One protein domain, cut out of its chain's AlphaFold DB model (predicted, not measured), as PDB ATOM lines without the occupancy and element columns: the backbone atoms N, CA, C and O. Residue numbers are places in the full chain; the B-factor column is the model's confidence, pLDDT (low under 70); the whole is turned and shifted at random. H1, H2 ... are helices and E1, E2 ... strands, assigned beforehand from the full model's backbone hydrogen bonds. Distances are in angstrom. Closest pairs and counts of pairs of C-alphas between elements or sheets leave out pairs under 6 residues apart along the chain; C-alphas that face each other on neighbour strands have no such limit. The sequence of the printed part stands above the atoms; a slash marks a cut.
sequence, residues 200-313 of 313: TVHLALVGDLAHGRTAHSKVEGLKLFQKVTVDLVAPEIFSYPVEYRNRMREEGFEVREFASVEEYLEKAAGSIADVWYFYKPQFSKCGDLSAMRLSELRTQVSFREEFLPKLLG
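This is residues 200 to 313 of the 313 residues of the protein "PyrBI protein" of Symbiodinium natans (UniProt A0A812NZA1). A twisted sheet of four parallel strands stands between helices: H1 and H2 lie side by side over one face, and H3 covers part of the opposite face. H5, off the sheet, packs on H3, while H4 only grazes the sheet and residues 287 to 293, of which 291 to 293 belong to H4, stick out. The printed part has 114 residues, with five named helices and four named strands in the order E1, H1, E2, H2, E3, H3, E4, H4, H5, and the sheet's order is E3, E2, E1, E4. The class is mixed, helices and strands; the whole is compact, with a radius of gyration of the C-alphas of 14.1 A, and its outline is flat, spanning 43 by 35 by 17 A.

The strands are E1, residues 200 to 207, 23.2 A long from C-alpha 200 at (41.764, -28.537, 42.258); E2, residues 227 to 233, 19.5 A; E3, residues 254 to 258; and E4, residues 275 to 279. The helices are H1, residues 215 to 222; H2, residues 242 to 250; H3, residues 261 to 267; H4, residues 291 to 300, 14.5 A; and H5, residues 305 to 312, ending with C-alpha 312 at (42.660, -45.923, 54.352).

In the sheet, N 203 and O 229 of E1 and E2 are 3.0 A apart, within hydrogen-bond range, as are N 256 and O 230 of E3 and E2 at 2.9 A and N 277 and O 204 of E4 and E1 at 2.8 A. E1, H1, E2 and E2, H2, E3 are strand-helix-strand units, each a helix between two parallel neighbour strands; E3, H3, E4 is a split one, with E2 and E1 between its strands. The three crossovers are right-handed. H2 is on the sheet at a height of 10.2 A and runs along the strands, at 6 degrees to E3 on the local plane. H1, on the same face, touches H2 at a shallow tilt of 14 degrees, the same way; their closest C-alphas, of Val 219 and Met 248, are 6.2 A apart. H3, on the opposite face at a height of 9.0 A, runs slantwise to the strands, at 51 degrees to E2 on the local plane. H5 touches H3, the closest C-alphas being those of Leu 265 and Lys 310, 6.5 A apart. H4 only grazes the sheet with residues 297 to 300. Every O i to N i+4 pair is within hydrogen-bond range in H1, H2, H3 and H4, and 2 of 4 in H5.

The C-alphas of Gln 226 and Ser 290, the two farthest apart, are 43.3 A apart. The printed part has no cut. The link E4 to H4, 11 residues, is long. The mean pLDDT of the printed part is 90.8, and residue 313, the chain's last, is under 70.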
ATOM      1  N   THR A 200      42.713 -27.428  42.184       96.06
ATOM      2  CA  THR A 200      41.764 -28.537  42.258       96.06
ATOM      3  C   THR A 200      41.149 -28.622  43.643       96.06
ATOM      4  O   THR A 200      41.851 -28.455  44.643       96.06
ATOM      5  N   VAL A 201      39.865 -28.957  43.706       96.62
ATOM      6  CA  VAL A 201      39.203 -29.378  44.939       96.62
ATOM      7  C   VAL A 201      38.282 -30.555  44.663       96.62
ATOM      8  O   VAL A 201      37.576 -30.585  43.654       96.62
ATOM      9  N   HIS A 202      38.283 -31.515  45.580       96.56
ATOM     10  CA  HIS A 202      37.401 -32.671  45.543       96.56
ATOM     11  C   HIS A 202      36.729 -32.827  46.905       96.56
ATOM     12  O   HIS A 202      37.400 -33.016  47.918       96.56
ATOM     13  N   LEU A 203      35.400 -32.692  46.937       96.25
ATOM     14  CA  LEU A 203      34.615 -32.748  48.168       96.25
ATOM     15  C   LEU A 203      33.376 -33.635  48.046       96.25
ATOM     16  O   LEU A 203      32.708 -33.648  47.013       96.25
ATOM     17  N   ALA A 204      33.027 -34.305  49.143       96.19
ATOM     18  CA  ALA A 204      31.779 -35.038  49.295       96.19
ATOM     19  C   ALA A 204      30.781 -34.241  50.141       96.19
ATOM     20  O   ALA A 204      31.056 -33.909  51.292       96.19
ATOM     21  N   LEU A 205      29.607 -33.948  49.588       95.88
ATOM     22  CA  LEU A 205      28.471 -33.370  50.298       95.88
ATOM     23  C   LEU A 205      27.542 -34.510  50.720       95.88
ATOM     24  O   LEU A 205      26.926 -35.158  49.876       95.88
ATOM     25  N   VAL A 206      27.442 -34.759  52.023       95.69
ATOM     26  CA  VAL A 206      26.769 -35.939  52.579       95.69
ATOM     27  C   VAL A 206      25.595 -35.524  53.453       95.69
ATOM     28  O   VAL A 206      25.766 -34.694  54.341       95.69
ATOM     29  N   GLY A 207      24.417 -36.121  53.276       93.62
ATOM     30  CA  GLY A 207      23.273 -35.891  54.169       93.62
ATOM     31  C   GLY A 207      22.051 -35.309  53.483       93.62
ATOM     32  O   GLY A 207      21.727 -35.681  52.364       93.62
ATOM     33  N   ASP A 208      21.334 -34.434  54.188       91.94
ATOM     34  CA  ASP A 208      20.135 -33.774  53.663       91.94
ATOM     35  C   ASP A 208      20.499 -32.550  52.826       91.94
ATOM     36  O   ASP A 208      20.630 -31.432  53.336       91.94
ATOM     37  N   LEU A 209      20.699 -32.797  51.532       91.50
ATOM     38  CA  LEU A 209      21.098 -31.783  50.564       91.50
ATOM     39  C   LEU A 209      19.898 -31.028  49.980       91.50
ATOM     40  O   LEU A 209      20.052 -29.891  49.535       91.50
ATOM     41  N   ALA A 210      18.708 -31.630  50.030       87.75
ATOM     42  CA  ALA A 210      17.458 -31.035  49.567       87.75
ATOM     43  C   ALA A 210      17.046 -29.824  50.415       87.75
ATOM     44  O   ALA A 210      16.619 -28.800  49.887       87.75
ATOM     45  N   HIS A 211      17.187 -29.925  51.741       82.88
ATOM     46  CA  HIS A 211      16.688 -28.904  52.669       82.88
ATOM     47  C   HIS A 211      17.797 -28.045  53.294       82.88
ATOM     48  O   HIS A 211      17.531 -27.230  54.188       82.88
ATOM     49  N   GLY A 212      19.050 -28.240  52.884       74.56
ATOM     50  CA  GLY A 212      20.195 -27.479  53.373       74.56
ATOM     51  C   GLY A 212      20.178 -26.027  52.885       74.56
ATOM     52  O   GLY A 212      20.133 -25.764  51.690       74.56
ATOM     53  N   ARG A 213      20.313 -25.065  53.808       71.50
ATOM     54  CA  ARG A 213      20.317 -23.610  53.513       71.50
ATOM     55  C   ARG A 213      21.541 -23.108  52.742       71.50
ATOM     56  O   ARG A 213      21.652 -21.921  52.448       71.50
ATOM     57  N   THR A 214      22.510 -23.985  52.501       74.69
ATOM     58  CA  THR A 214      23.798 -23.631  51.901       74.69
ATOM     59  C   THR A 214      23.963 -24.194  50.498       74.69
ATOM     60  O   THR A 214      24.989 -23.915  49.901       74.69
ATOM     61  N   ALA A 215      22.979 -24.909  49.929       74.81
ATOM     62  CA  ALA A 215      23.112 -25.490  48.589       74.81
ATOM     63  C   ALA A 215      23.493 -24.425  47.541       74.81
ATOM     64  O   ALA A 215      24.577 -24.470  46.965       74.81
ATOM     65  N   HIS A 216      22.681 -23.373  47.409       82.50
ATOM     66  CA  HIS A 216      22.998 -22.242  46.533       82.50
ATOM     67  C   HIS A 216      24.369 -21.615  46.838       82.50
ATOM     68  O   HIS A 216      25.153 -21.332  45.935       82.50
ATOM     69  N   SER A 217      24.668 -21.421  48.125       88.25
ATOM     70  CA  SER A 217      25.885 -20.728  48.569       88.25
ATOM     71  C   SER A 217      27.141 -21.545  48.240       88.25
ATOM     72  O   SER A 217      28.135 -20.979  47.797       88.25
ATOM     73  N   LYS A 218      27.060 -22.875  48.355       91.81
ATOM     74  CA  LYS A 218      28.159 -23.802  48.076       91.81
ATOM     75  C   LYS A 218      28.579 -23.762  46.615       91.81
ATOM     76  O   LYS A 218      29.773 -23.736  46.339       91.81
ATOM     77  N   VAL A 219      27.618 -23.715  45.686       91.25
ATOM     78  CA  VAL A 219      27.925 -23.589  44.250       91.25
ATOM     79  C   VAL A 219      28.726 -22.317  43.993       91.25
ATOM     80  O   VAL A 219      29.751 -22.374  43.323       91.25
ATOM     81  N   GLU A 220      28.301 -21.187  44.564       93.00
ATOM     82  CA  GLU A 220      28.994 -19.908  44.383       93.00
ATOM     83  C   GLU A 220      30.387 -19.893  45.024       93.00
ATOM     84  O   GLU A 220      31.320 -19.370  44.420       93.00
ATOM     85  N   GLY A 221      30.549 -20.484  46.212       93.75
ATOM     86  CA  GLY A 221      31.842 -20.555  46.896       93.75
ATOM     87  C   GLY A 221      32.865 -21.405  46.138       93.75
ATOM     88  O   GLY A 221      34.018 -21.003  45.975       93.75
ATOM     89  N   LEU A 222      32.448 -22.556  45.604       95.69
ATOM     90  CA  LEU A 222      33.344 -23.484  44.905       95.69
ATOM     91  C   LEU A 222      33.946 -22.911  43.613       95.69
ATOM     92  O   LEU A 222      34.995 -23.384  43.180       95.69
ATOM     93  N   LYS A 223      33.372 -21.841  43.050       95.25
ATOM     94  CA  LYS A 223      33.918 -21.125  41.878       95.25
ATOM     95  C   LYS A 223      35.295 -20.505  42.107       95.25
ATOM     96  O   LYS A 223      35.942 -20.072  41.159       95.25
ATOM     97  N   LEU A 224      35.755 -20.435  43.356       95.50
ATOM     98  CA  LEU A 224      37.112 -19.997  43.676       95.50
ATOM     99  C   LEU A 224      38.188 -20.989  43.214       95.50
ATOM    100  O   LEU A 224      39.357 -20.603  43.133       95.50
ATOM    101  N   PHE A 225      37.818 -22.236  42.924       96.25
ATOM    102  CA  PHE A 225      38.716 -23.279  42.442       96.25
ATOM    103  C   PHE A 225      38.643 -23.422  40.919       96.25
ATOM    104  O   PHE A 225      37.589 -23.235  40.316       96.25
ATOM    105  N   GLN A 226      39.763 -23.777  40.286       95.88
ATOM    106  CA  GLN A 226      39.829 -23.931  38.827       95.88
ATOM    107  C   GLN A 226      39.193 -25.242  38.349       95.88
ATOM    108  O   GLN A 226      38.595 -25.282  37.276       95.88
ATOM    109  N   LYS A 227      39.338 -26.320  39.127       97.44
ATOM    110  CA  LYS A 227      38.701 -27.617  38.880       97.44
ATOM    111  C   LYS A 227      38.017 -28.097  40.148       97.44
ATOM    112  O   LYS A 227      38.630 -28.124  41.214       97.44
ATOM    113  N   VAL A 228      36.761 -28.495  40.013       97.94
ATOM    114  CA  VAL A 228      35.913 -28.897  41.134       97.94
ATOM    115  C   VAL A 228      35.296 -30.251  40.816       97.94
ATOM    116  O   VAL A 228      34.609 -30.384  39.803       97.94
ATOM    117  N   THR A 229      35.495 -31.217  41.707       97.69
ATOM    118  CA  THR A 229      34.764 -32.488  41.716       97.69
ATOM    119  C   THR A 229      33.897 -32.539  42.971       97.69
ATOM    120  O   THR A 229      34.395 -32.369  44.085       97.69
ATOM    121  N   VAL A 230      32.591 -32.741  42.802       97.19
ATOM    122  CA  VAL A 230      31.604 -32.784  43.888       97.19
ATOM    123  C   VAL A 230      30.910 -34.139  43.902       97.19
ATOM    124  O   VAL A 230      30.230 -34.507  42.943       97.19
ATOM    125  N   ASP A 231      31.015 -34.837  45.030       97.50
ATOM    126  CA  ASP A 231      30.276 -36.067  45.291       97.50
ATOM    127  C   ASP A 231      29.038 -35.768  46.121       97.50
ATOM    128  O   ASP A 231      29.125 -35.378  47.282       97.50
ATOM    129  N   LEU A 232      27.868 -35.946  45.527       96.94
ATOM    130  CA  LEU A 232      26.586 -35.764  46.188       96.94
ATOM    131  C   LEU A 232      26.147 -37.108  46.765       96.94
ATOM    132  O   LEU A 232      25.731 -37.999  46.028       96.94
ATOM    133  N   VAL A 233      26.262 -37.256  48.082       96.88
ATOM    134  CA  VAL A 233      25.992 -38.507  48.797       96.88
ATOM    135  C   VAL A 233      24.718 -38.352  49.622       96.88
ATOM    136  O   VAL A 233      24.735 -37.929  50.783       96.88
ATOM    137  N   ALA A 234      23.587 -38.669  49.002       95.81
ATOM    138  CA  ALA A 234      22.278 -38.505  49.608       95.81
ATOM    139  C   ALA A 234      21.245 -39.460  48.990       95.81
ATOM    140  O   ALA A 234      21.216 -39.617  47.768       95.81
ATOM    141  N   PRO A 235      20.342 -40.053  49.793       94.56
ATOM    142  CA  PRO A 235      19.203 -40.785  49.257       94.56
ATOM    143  C   PRO A 235      18.260 -39.838  48.505       94.56
ATOM    144  O   PRO A 235      18.280 -38.628  48.710       94.56
ATOM    145  N   GLU A 236      17.376 -40.392  47.675       92.56
ATOM    146  CA  GLU A 236      16.514 -39.629  46.756       92.56
ATOM    147  C   GLU A 236      15.749 -38.463  47.418       92.56
ATOM    148  O   GLU A 236      15.751 -37.347  46.899       92.56
ATOM    149  N   ILE A 237      15.175 -38.681  48.608       91.12
ATOM    150  CA  ILE A 237      14.433 -37.655  49.372       91.12
ATOM    151  C   ILE A 237      15.312 -36.486  49.852       91.12
ATOM    152  O   ILE A 237      14.817 -35.406  50.163       91.12
ATOM    153  N   PHE A 238      16.619 -36.711  49.925       92.69
ATOM    154  CA  PHE A 238      17.639 -35.752  50.323       92.69
ATOM    155  C   PHE A 238      18.478 -35.272  49.140       92.69
ATOM    156  O   PHE A 238      19.482 -34.592  49.355       92.69
ATOM    157  N   SER A 239      18.091 -35.626  47.912       91.75
ATOM    158  CA  SER A 239      18.858 -35.302  46.716       91.75
ATOM    159  C   SER A 239      19.066 -33.798  46.563       91.75
ATOM    160  O   SER A 239      18.213 -32.975  46.900       91.75
ATOM    161  N   TYR A 240      20.239 -33.440  46.052       89.81
ATOM    162  CA  TYR A 240      20.571 -32.048  45.791       89.81
ATOM    163  C   TYR A 240      19.578 -31.470  44.763       89.81
ATOM    164  O   TYR A 240      19.334 -32.132  43.745       89.81
ATOM    165  N   PRO A 241      19.007 -30.268  44.977       90.69
ATOM    166  CA  PRO A 241      18.011 -29.713  44.063       90.69
ATOM    167  C   PRO A 241      18.519 -29.674  42.620       90.69
ATOM    168  O   PRO A 241      19.688 -29.367  42.357       90.69
ATOM    169  N   VAL A 242      17.648 -30.034  41.675       91.44
ATOM    170  CA  VAL A 242      18.028 -30.221  40.267       91.44
ATOM    171  C   VAL A 242      18.584 -28.941  39.653       91.44
ATOM    172  O   VAL A 242      19.554 -28.999  38.902       91.44
ATOM    173  N   GLU A 243      18.043 -27.791  40.043       90.75
ATOM    174  CA  GLU A 243      18.461 -26.473  39.580       90.75
ATOM    175  C   GLU A 243      19.931 -26.219  39.922       90.75
ATOM    176  O   GLU A 243      20.715 -25.810  39.065       90.75
ATOM    177  N   TYR A 244      20.342 -26.530  41.153       90.94
ATOM    178  CA  TYR A 244      21.717 -26.308  41.585       90.94
ATOM    179  C   TYR A 244      22.681 -27.378  41.062       90.94
ATOM    180  O   TYR A 244      23.832 -27.052  40.786       90.94
ATOM    181  N   ARG A 245      22.228 -28.624  40.847       92.75
ATOM    182  CA  ARG A 245      23.036 -29.641  40.141       92.75
ATOM    183  C   ARG A 245      23.331 -29.225  38.705       92.75
ATOM    184  O   ARG A 245      24.459 -29.367  38.243       92.75
ATOM    185  N   ASN A 246      22.324 -28.710  38.006       93.94
ATOM    186  CA  ASN A 246      22.491 -28.215  36.644       93.94
ATOM    187  C   ASN A 246      23.450 -27.030  36.626       93.94
ATOM    188  O   ASN A 246      24.401 -27.041  35.854       93.94
ATOM    189  N   ARG A 247      23.288 -26.091  37.565       92.69
ATOM    190  CA  ARG A 247      24.210 -24.966  37.712       92.69
ATOM    191  C   ARG A 247      25.650 -25.411  37.971       92.69
ATOM    192  O   ARG A 247      26.549 -24.913  37.318       92.69
ATOM    193  N   MET A 248      25.891 -26.378  38.863       94.62
ATOM    194  CA  MET A 248      27.242 -26.927  39.074       94.62
ATOM    195  C   MET A 248      27.860 -27.438  37.762       94.62
ATOM    196  O   MET A 248      29.017 -27.148  37.470       94.62
ATOM    197  N   ARG A 249      27.084 -28.166  36.950       95.50
ATOM    198  CA  ARG A 249      27.544 -28.688  35.652       95.50
ATOM    199  C   ARG A 249      27.788 -27.577  34.628       95.50
ATOM    200  O   ARG A 249      28.757 -27.656  33.881       95.50
ATOM    201  N   GLU A 250      26.943 -26.548  34.602       95.75
ATOM    202  CA  GLU A 250      27.108 -25.361  33.746       95.75
ATOM    203  C   GLU A 250      28.388 -24.583  34.078       95.75
ATOM    204  O   GLU A 250      29.064 -24.098  33.175       95.75
ATOM    205  N   GLU A 251      28.760 -24.530  35.357       94.50
ATOM    206  CA  GLU A 251      30.018 -23.938  35.841       94.50
ATOM    207  C   GLU A 251      31.236 -24.861  35.611       94.50
ATOM    208  O   GLU A 251      32.363 -24.511  35.957       94.50
ATOM    209  N   GLY A 252      31.032 -26.037  35.006       96.50
ATOM    210  CA  GLY A 252      32.091 -26.976  34.635       96.50
ATOM    211  C   GLY A 252      32.531 -27.927  35.749       96.50
ATOM    212  O   GLY A 252      33.589 -28.544  35.620       96.50
ATOM    213  N   PHE A 253      31.760 -28.061  36.831       97.62
ATOM    214  CA  PHE A 253      32.091 -28.989  37.915       97.62
ATOM    215  C   PHE A 253      31.816 -30.436  37.486       97.62
ATOM    216  O   PHE A 253      30.799 -30.739  36.853       97.62
ATOM    217  N   GLU A 254      32.689 -31.355  37.890       97.50
ATOM    218  CA  GLU A 254      32.417 -32.786  37.809       97.50
ATOM    219  C   GLU A 254      31.494 -33.172  38.969       97.50
ATOM    220  O   GLU A 254      31.886 -33.101  40.131       97.50
ATOM    221  N   VAL A 255      30.255 -33.564  38.669       97.19
ATOM    222  CA  VAL A 255      29.257 -33.922  39.687       97.19
ATOM    223  C   VAL A 255      28.962 -35.415  39.618       97.19
ATOM    224  O   VAL A 255      28.445 -35.891  38.602       97.19
ATOM    225  N   ARG A 256      29.239 -36.138  40.707       96.88
ATOM    226  CA  ARG A 256      28.935 -37.568  40.867       96.88
ATOM    227  C   ARG A 256      27.885 -37.742  41.963       96.88
ATOM    228  O   ARG A 256      27.846 -36.970  42.915       96.88
ATOM    229  N   GLU A 257      27.001 -38.721  41.819       96.75
ATOM    230  CA  GLU A 257      25.840 -38.895  42.702       96.75
ATOM    231  C   GLU A 257      25.819 -40.321  43.269       96.75
ATOM    232  O   GLU A 257      25.999 -41.289  42.528       96.75
ATOM    233  N   PHE A 258      25.595 -40.441  44.578       97.25
ATOM    234  CA  PHE A 258      25.568 -41.702  45.323       97.25
ATOM    235  C   PHE A 258      24.395 -41.681  46.310       97.25
ATOM    236  O   PHE A 258      24.157 -40.671  46.972       97.25
ATOM    237  N   ALA A 259      23.667 -42.788  46.458       96.50
ATOM    238  CA  ALA A 259      22.476 -42.839  47.307       96.50
ATOM    239  C   ALA A 259      22.797 -43.009  48.802       96.50
ATOM    240  O   ALA A 259      21.925 -42.821  49.653       96.50
ATOM    241  N   SER A 260      24.031 -43.391  49.147       96.31
ATOM    242  CA  SER A 260      24.460 -43.604  50.531       96.31
ATOM    243  C   SER A 260      25.975 -43.506  50.691       96.31
ATOM    244  O   SER A 260      26.722 -43.646  49.723       96.31
ATOM    245  N   VAL A 261      26.431 -43.317  51.932       96.12
ATOM    246  CA  VAL A 261      27.858 -43.364  52.293       96.12
ATOM    247  C   VAL A 261      28.478 -44.708  51.914       96.12
ATOM    248  O   VAL A 261      29.595 -44.748  51.412       96.12
ATOM    249  N   GLU A 262      27.750 -45.803  52.119       95.00
ATOM    250  CA  GLU A 262      28.222 -47.146  51.788       95.00
ATOM    251  C   GLU A 262      28.438 -47.318  50.281       95.00
ATOM    252  O   GLU A 262      29.521 -47.719  49.861       95.00
ATOM    253  N   GLU A 263      27.453 -46.920  49.470       95.44
ATOM    254  CA  GLU A 263      27.572 -46.941  48.009       95.44
ATOM    255  C   GLU A 263      28.715 -46.049  47.522       95.44
ATOM    256  O   GLU A 263      29.453 -46.436  46.618       95.44
ATOM    257  N   TYR A 264      28.866 -44.864  48.114       96.38
ATOM    258  CA  TYR A 264      29.937 -43.942  47.764       96.38
ATOM    259  C   TYR A 264      31.315 -44.571  47.993       96.38
ATOM    260  O   TYR A 264      32.139 -44.585  47.082       96.38
ATOM    261  N   LEU A 265      31.539 -45.180  49.158       94.50
ATOM    262  CA  LEU A 265      32.801 -45.855  49.474       94.50
ATOM    263  C   LEU A 265      33.079 -47.072  48.579       94.50
ATOM    264  O   LEU A 265      34.234 -47.418  48.361       94.50
ATOM    265  N   GLU A 266      32.043 -47.737  48.069       93.00
ATOM    266  CA  GLU A 266      32.192 -48.900  47.187       93.00
ATOM    267  C   GLU A 266      32.427 -48.515  45.729       93.00
ATOM    268  O   GLU A 266      33.312 -49.062  45.073       93.00
ATOM    269  N   LYS A 267      31.631 -47.580  45.205       93.38
ATOM    270  CA  LYS A 267      31.647 -47.214  43.784       93.38
ATOM    271  C   LYS A 267      32.683 -46.151  43.446       93.38
ATOM    272  O   LYS A 267      33.154 -46.130  42.314       93.38
ATOM    273  N   ALA A 268      33.035 -45.286  44.395       90.50
ATOM    274  CA  ALA A 268      34.084 -44.283  44.215       90.50
ATOM    275  C   ALA A 268      35.466 -44.779  44.671       90.50
ATOM    276  O   ALA A 268      36.387 -43.972  44.782       90.50
ATOM    277  N   ALA A 269      35.631 -46.080  44.945       79.50
ATOM    278  CA  ALA A 269      36.900 -46.656  45.383       79.50
ATOM    279  C   ALA A 269      38.055 -46.246  44.442       79.50
ATOM    280  O   ALA A 269      37.998 -46.469  43.231       79.50
ATOM    281  N   GLY A 270      39.090 -45.609  45.002       83.50
ATOM    282  CA  GLY A 270      40.230 -45.044  44.261       83.50
ATOM    283  C   GLY A 270      40.089 -43.571  43.847       83.50
ATOM    284  O   GLY A 270      41.033 -42.990  43.320       83.50
ATOM    285  N   SER A 271      38.938 -42.949  44.095       92.12
ATOM    286  CA  SER A 271      38.687 -41.520  43.885       92.12
ATOM    287  C   SER A 271      37.674 -41.033  44.924       92.12
ATOM    288  O   SER A 271      36.604 -40.533  44.589       92.12
ATOM    289  N   ILE A 272      37.987 -41.232  46.203       94.56
ATOM    290  CA  ILE A 272      37.199 -40.710  47.324       94.56
ATOM    291  C   ILE A 272      37.712 -39.305  47.648       94.56
ATOM    292  O   ILE A 272      38.917 -39.094  47.730       94.56
ATOM    293  N   ALA A 273      36.797 -38.360  47.840       94.44
ATOM    294  CA  ALA A 273      37.103 -37.001  48.260       94.44
ATOM    295  C   ALA A 273      37.867 -36.953  49.592       94.44
ATOM    296  O   ALA A 273      37.494 -37.626  50.557       94.44
ATOM    297  N   ASP A 274      38.854 -36.062  49.675       88.75
ATOM    298  CA  ASP A 274      39.620 -35.804  50.901       88.75
ATOM    299  C   ASP A 274      38.817 -35.004  51.940       88.75
ATOM    300  O   ASP A 274      39.077 -35.080  53.143       88.75
ATOM    301  N   VAL A 275      37.820 -34.235  51.489       92.50
ATOM    302  CA  VAL A 275      37.002 -33.373  52.350       92.50
ATOM    303  C   VAL A 275      35.540 -33.795  52.299       92.50
ATOM    304  O   VAL A 275      34.933 -33.887  51.236       92.50
ATOM    305  N   TRP A 276      34.959 -34.029  53.475       94.06
ATOM    306  CA  TRP A 276      33.574 -34.468  53.626       94.06
ATOM    307  C   TRP A 276      32.777 -33.426  54.405       94.06
ATOM    308  O   TRP A 276      33.109 -33.089  55.543       94.06
ATOM    309  N   TYR A 277      31.698 -32.938  53.806       93.44
ATOM    310  CA  TYR A 277      30.801 -31.955  54.390       93.44
ATOM    311  C   TYR A 277      29.464 -32.610  54.750       93.44
ATOM    312  O   TYR A 277      28.699 -33.008  53.874       93.44
ATOM    313  N   PHE A 278      29.167 -32.700  56.049       92.88
ATOM    314  CA  PHE A 278      27.955 -33.355  56.544       92.88
ATOM    315  C   PHE A 278      26.813 -32.366  56.797       92.88
ATOM    316  O   PHE A 278      26.900 -31.468  57.638       92.88
ATOM    317  N   TYR A 279      25.691 -32.600  56.127       90.19
ATOM    318  CA  TYR A 279      24.435 -31.886  56.280       90.19
ATOM    319  C   TYR A 279      23.522 -32.625  57.248       90.19
ATOM    320  O   TYR A 279      23.134 -33.773  57.026       90.19
ATOM    321  N   LYS A 280      23.140 -31.947  58.334       87.75
ATOM    322  CA  LYS A 280      22.220 -32.510  59.325       87.75
ATOM    323  C   LYS A 280      20.849 -32.787  58.681       87.75
ATOM    324  O   LYS A 280      20.225 -31.831  58.218       87.75
ATOM    325  N   PRO A 281      20.325 -34.024  58.765       87.38
ATOM    326  CA  PRO A 281      18.984 -34.335  58.286       87.38
ATOM    327  C   PRO A 281      17.880 -33.517  58.964       87.38
ATOM    328  O   PRO A 281      17.804 -33.463  60.196       87.38
ATOM    329  N   GLN A 282      17.008 -32.898  58.164       84.75
ATOM    330  CA  GLN A 282      15.833 -32.153  58.618       84.75
ATOM    331  C   GLN A 282      14.566 -32.988  58.420       84.75
ATOM    332  O   GLN A 282      13.688 -32.653  57.630       84.75
ATOM    333  N   PHE A 283      14.442 -34.070  59.192       83.38
ATOM    334  CA  PHE A 283      13.320 -35.013  59.081       83.38
ATOM    335  C   PHE A 283      11.933 -34.363  59.186       83.38
ATOM    336  O   PHE A 283      11.002 -34.822  58.537       83.38
ATOM    337  N   SER A 284      11.795 -33.261  59.933       79.94
ATOM    338  CA  SER A 284      10.535 -32.511  60.031       79.94
ATOM    339  C   SER A 284      10.064 -31.901  58.705       79.94
ATOM    340  O   SER A 284       8.903 -31.522  58.599       79.94
ATOM    341  N   LYS A 285      10.941 -31.792  57.700       79.81
ATOM    342  CA  LYS A 285      10.621 -31.292  56.354       79.81
ATOM    343  C   LYS A 285      10.280 -32.397  55.355       79.81
ATOM    344  O   LYS A 285       9.838 -32.098  54.256       79.81
ATOM    345  N   CYS A 286      10.441 -33.662  55.739       80.12
ATOM    346  CA  CYS A 286      10.250 -34.815  54.858       80.12
ATOM    347  C   CYS A 286       8.811 -35.361  54.844       80.12
ATOM    348  O   CYS A 286       8.567 -36.416  54.261       80.12
ATOM    349  N   GLY A 287       7.873 -34.675  55.503       81.81
ATOM    350  CA  GLY A 287       6.509 -35.162  55.711       81.81
ATOM    351  C   GLY A 287       6.427 -36.320  56.712       81.81
ATOM    352  O   GLY A 287       7.360 -36.573  57.480       81.81
ATOM    353  N   ASP A 288       5.293 -37.023  56.705       83.81
ATOM    354  CA  ASP A 288       5.037 -38.148  57.607       83.81
ATOM    355  C   ASP A 288       5.783 -39.405  57.143       83.81
ATOM    356  O   ASP A 288       5.323 -40.170  56.292       83.81
ATOM    357  N   LEU A 289       6.960 -39.627  57.725       86.06
ATOM    358  CA  LEU A 289       7.758 -40.832  57.521       86.06
ATOM    359  C   LEU A 289       7.588 -41.808  58.686       86.06
ATOM    360  O   LEU A 289       7.562 -41.421  59.855       86.06
ATOM    361  N   SER A 290       7.545 -43.108  58.378       88.44
ATOM    362  CA  SER A 290       7.558 -44.144  59.412       88.44
ATOM    363  C   SER A 290       8.882 -44.136  60.187       88.44
ATOM    364  O   SER A 290       9.939 -43.807  59.644       88.44
ATOM    365  N   ALA A 291       8.854 -44.570  61.451       86.81
ATOM    366  CA  ALA A 291      10.066 -44.687  62.269       86.81
ATOM    367  C   ALA A 291      11.138 -45.579  61.610       86.81
ATOM    368  O   ALA A 291      12.329 -45.278  61.678       86.81
ATOM    369  N   MET A 292      10.706 -46.639  60.916       88.69
ATOM    370  CA  MET A 292      11.590 -47.520  60.153       88.69
ATOM    371  C   MET A 292      12.292 -46.764  59.019       88.69
ATOM    372  O   MET A 292      13.512 -46.848  58.897       88.69
ATOM    373  N   ARG A 293      11.549 -45.967  58.239       90.25
ATOM    374  CA  ARG A 293      12.115 -45.179  57.135       90.25
ATOM    375  C   ARG A 293      13.064 -44.090  57.635       90.25
ATOM    376  O   ARG A 293      14.111 -43.878  57.036       90.25
ATOM    377  N   LEU A 294      12.744 -43.438  58.753       89.00
ATOM    378  CA  LEU A 294      13.639 -42.468  59.394       89.00
ATOM    379  C   LEU A 294      14.962 -43.111  59.831       89.00
ATOM    380  O   LEU A 294      16.028 -42.532  59.624       89.00
ATOM    381  N   SER A 295      14.896 -44.311  60.414       90.00
ATOM    382  CA  SER A 295      16.088 -45.065  60.807       90.00
ATOM    383  C   SER A 295      16.940 -45.446  59.597       90.00
ATOM    384  O   SER A 295      18.159 -45.313  59.645       90.00
ATOM    385  N   GLU A 296      16.314 -45.893  58.510       91.94
ATOM    386  CA  GLU A 296      16.999 -46.244  57.264       91.94
ATOM    387  C   GLU A 296      17.709 -45.031  56.640       91.94
ATOM    388  O   GLU A 296      18.912 -45.085  56.388       91.94
ATOM    389  N   LEU A 297      16.993 -43.912  56.474       92.25
ATOM    390  CA  LEU A 297      17.545 -42.670  55.923       92.25
ATOM    391  C   LEU A 297      18.719 -42.160  56.754       92.25
ATOM    392  O   LEU A 297      19.728 -41.722  56.207       92.25
ATOM    393  N   ARG A 298      18.611 -42.239  58.085       91.56
ATOM    394  CA  ARG A 298      19.706 -41.869  58.984       91.56
ATOM    395  C   ARG A 298      20.930 -42.746  58.749       91.56
ATOM    396  O   ARG A 298      22.036 -42.216  58.699       91.56
ATOM    397  N   THR A 299      20.741 -44.052  58.604       92.50
ATOM    398  CA  THR A 299      21.833 -44.997  58.352       92.50
ATOM    399  C   THR A 299      22.537 -44.705  57.028       92.50
ATOM    400  O   THR A 299      23.763 -44.671  57.003       92.50
ATOM    401  N   GLN A 300      21.790 -44.410  55.959       93.94
ATOM    402  CA  GLN A 300      22.340 -44.146  54.619       93.94
ATOM    403  C   GLN A 300      23.298 -42.949  54.565       93.94
ATOM    404  O   GLN A 300      24.215 -42.937  53.747       93.94
ATOM    405  N   VAL A 301      23.109 -41.957  55.438       93.06
ATOM    406  CA  VAL A 301      23.907 -40.719  55.458       93.06
ATOM    407  C   VAL A 301      24.836 -40.595  56.667       93.06
ATOM    408  O   VAL A 301      25.455 -39.552  56.873       93.06
ATOM    409  N   SER A 302      24.926 -41.637  57.497       93.12
ATOM    410  CA  SER A 302      25.804 -41.643  58.667       93.12
ATOM    411  C   SER A 302      27.142 -42.284  58.329       93.12
ATOM    412  O   SER A 302      27.197 -43.405  57.831       93.12
ATOM    413  N   PHE A 303      28.231 -41.604  58.681       92.25
ATOM    414  CA  PHE A 303      29.543 -42.233  58.712       92.25
ATOM    415  C   PHE A 303      29.669 -43.109  59.964       92.25
ATOM    416  O   PHE A 303      29.284 -42.695  61.061       92.25
ATOM    417  N   ARG A 304      30.189 -44.326  59.800       92.19
ATOM    418  CA  ARG A 304      30.338 -45.331  60.859       92.19
ATOM    419  C   ARG A 304      31.783 -45.807  60.905       92.19
ATOM    420  O   ARG A 304      32.451 -45.849  59.879       92.19
ATOM    421  N   GLU A 305      32.255 -46.182  62.087       90.75
ATOM    422  CA  GLU A 305      33.650 -46.595  62.307       90.75
ATOM    423  C   GLU A 305      34.077 -47.766  61.404       90.75
ATOM    424  O   GLU A 305      35.195 -47.789  60.898       90.75
ATOM    425  N   GLU A 306      33.149 -48.677  61.101       92.06
ATOM    426  CA  GLU A 306      33.329 -49.800  60.168       92.06
ATOM    427  C   GLU A 306      33.750 -49.387  58.745       92.06
ATOM    428  O   GLU A 306      34.251 -50.215  57.987       92.06
ATOM    429  N   PHE A 307      33.568 -48.118  58.374       91.50
ATOM    430  CA  PHE A 307      33.963 -47.579  57.077       91.50
ATOM    431  C   PHE A 307      35.412 -47.083  57.025       91.50
ATOM    432  O   PHE A 307      35.932 -46.890  55.929       91.50
ATOM    433  N   LEU A 308      36.096 -46.914  58.165       88.81
ATOM    434  CA  LEU A 308      37.485 -46.434  58.193       88.81
ATOM    435  C   LEU A 308      38.453 -47.281  57.346       88.81
ATOM    436  O   LEU A 308      39.261 -46.685  56.632       88.81
ATOM    437  N   PRO A 309      38.378 -48.629  57.330       87.38
ATOM    438  CA  PRO A 309      39.250 -49.432  56.474       87.38
ATOM    439  C   PRO A 309      39.057 -49.154  54.977       87.38
ATOM    440  O   PRO A 309      40.015 -49.269  54.224       87.38
ATOM    441  N   LYS A 310      37.845 -48.762  54.549       82.75
ATOM    442  CA  LYS A 310      37.541 -48.414  53.150       82.75
ATOM    443  C   LYS A 310      38.087 -47.033  52.742       82.75
ATOM    444  O   LYS A 310      38.139 -46.748  51.555       82.75
ATOM    445  N   LEU A 311      38.460 -46.177  53.702       80.62
ATOM    446  CA  LEU A 311      39.077 -44.865  53.444       80.62
ATOM    447  C   LEU A 311      40.609 -44.913  53.405       80.62
ATOM    448  O   LEU A 311      41.229 -44.064  52.777       80.62
ATOM    449  N   LEU A 312      41.210 -45.845  54.149       72.12
ATOM    450  CA  LEU A 312      42.660 -45.923  54.352       72.12
ATOM    451  C   LEU A 312      43.357 -46.950  53.446       72.12
ATOM    452  O   LEU A 312      44.587 -47.020  53.467       72.12
ATOM    453  N   GLY A 313      42.587 -47.775  52.733       58.00
ATOM    454  CA  GLY A 313      43.077 -48.783  51.787       58.00
ATOM    455  C   GLY A 313      43.017 -48.290  50.353       58.00
ATOM    456  O   GLY A 313      43.952 -48.636  49.600       58.00
TER     457      GLY A 313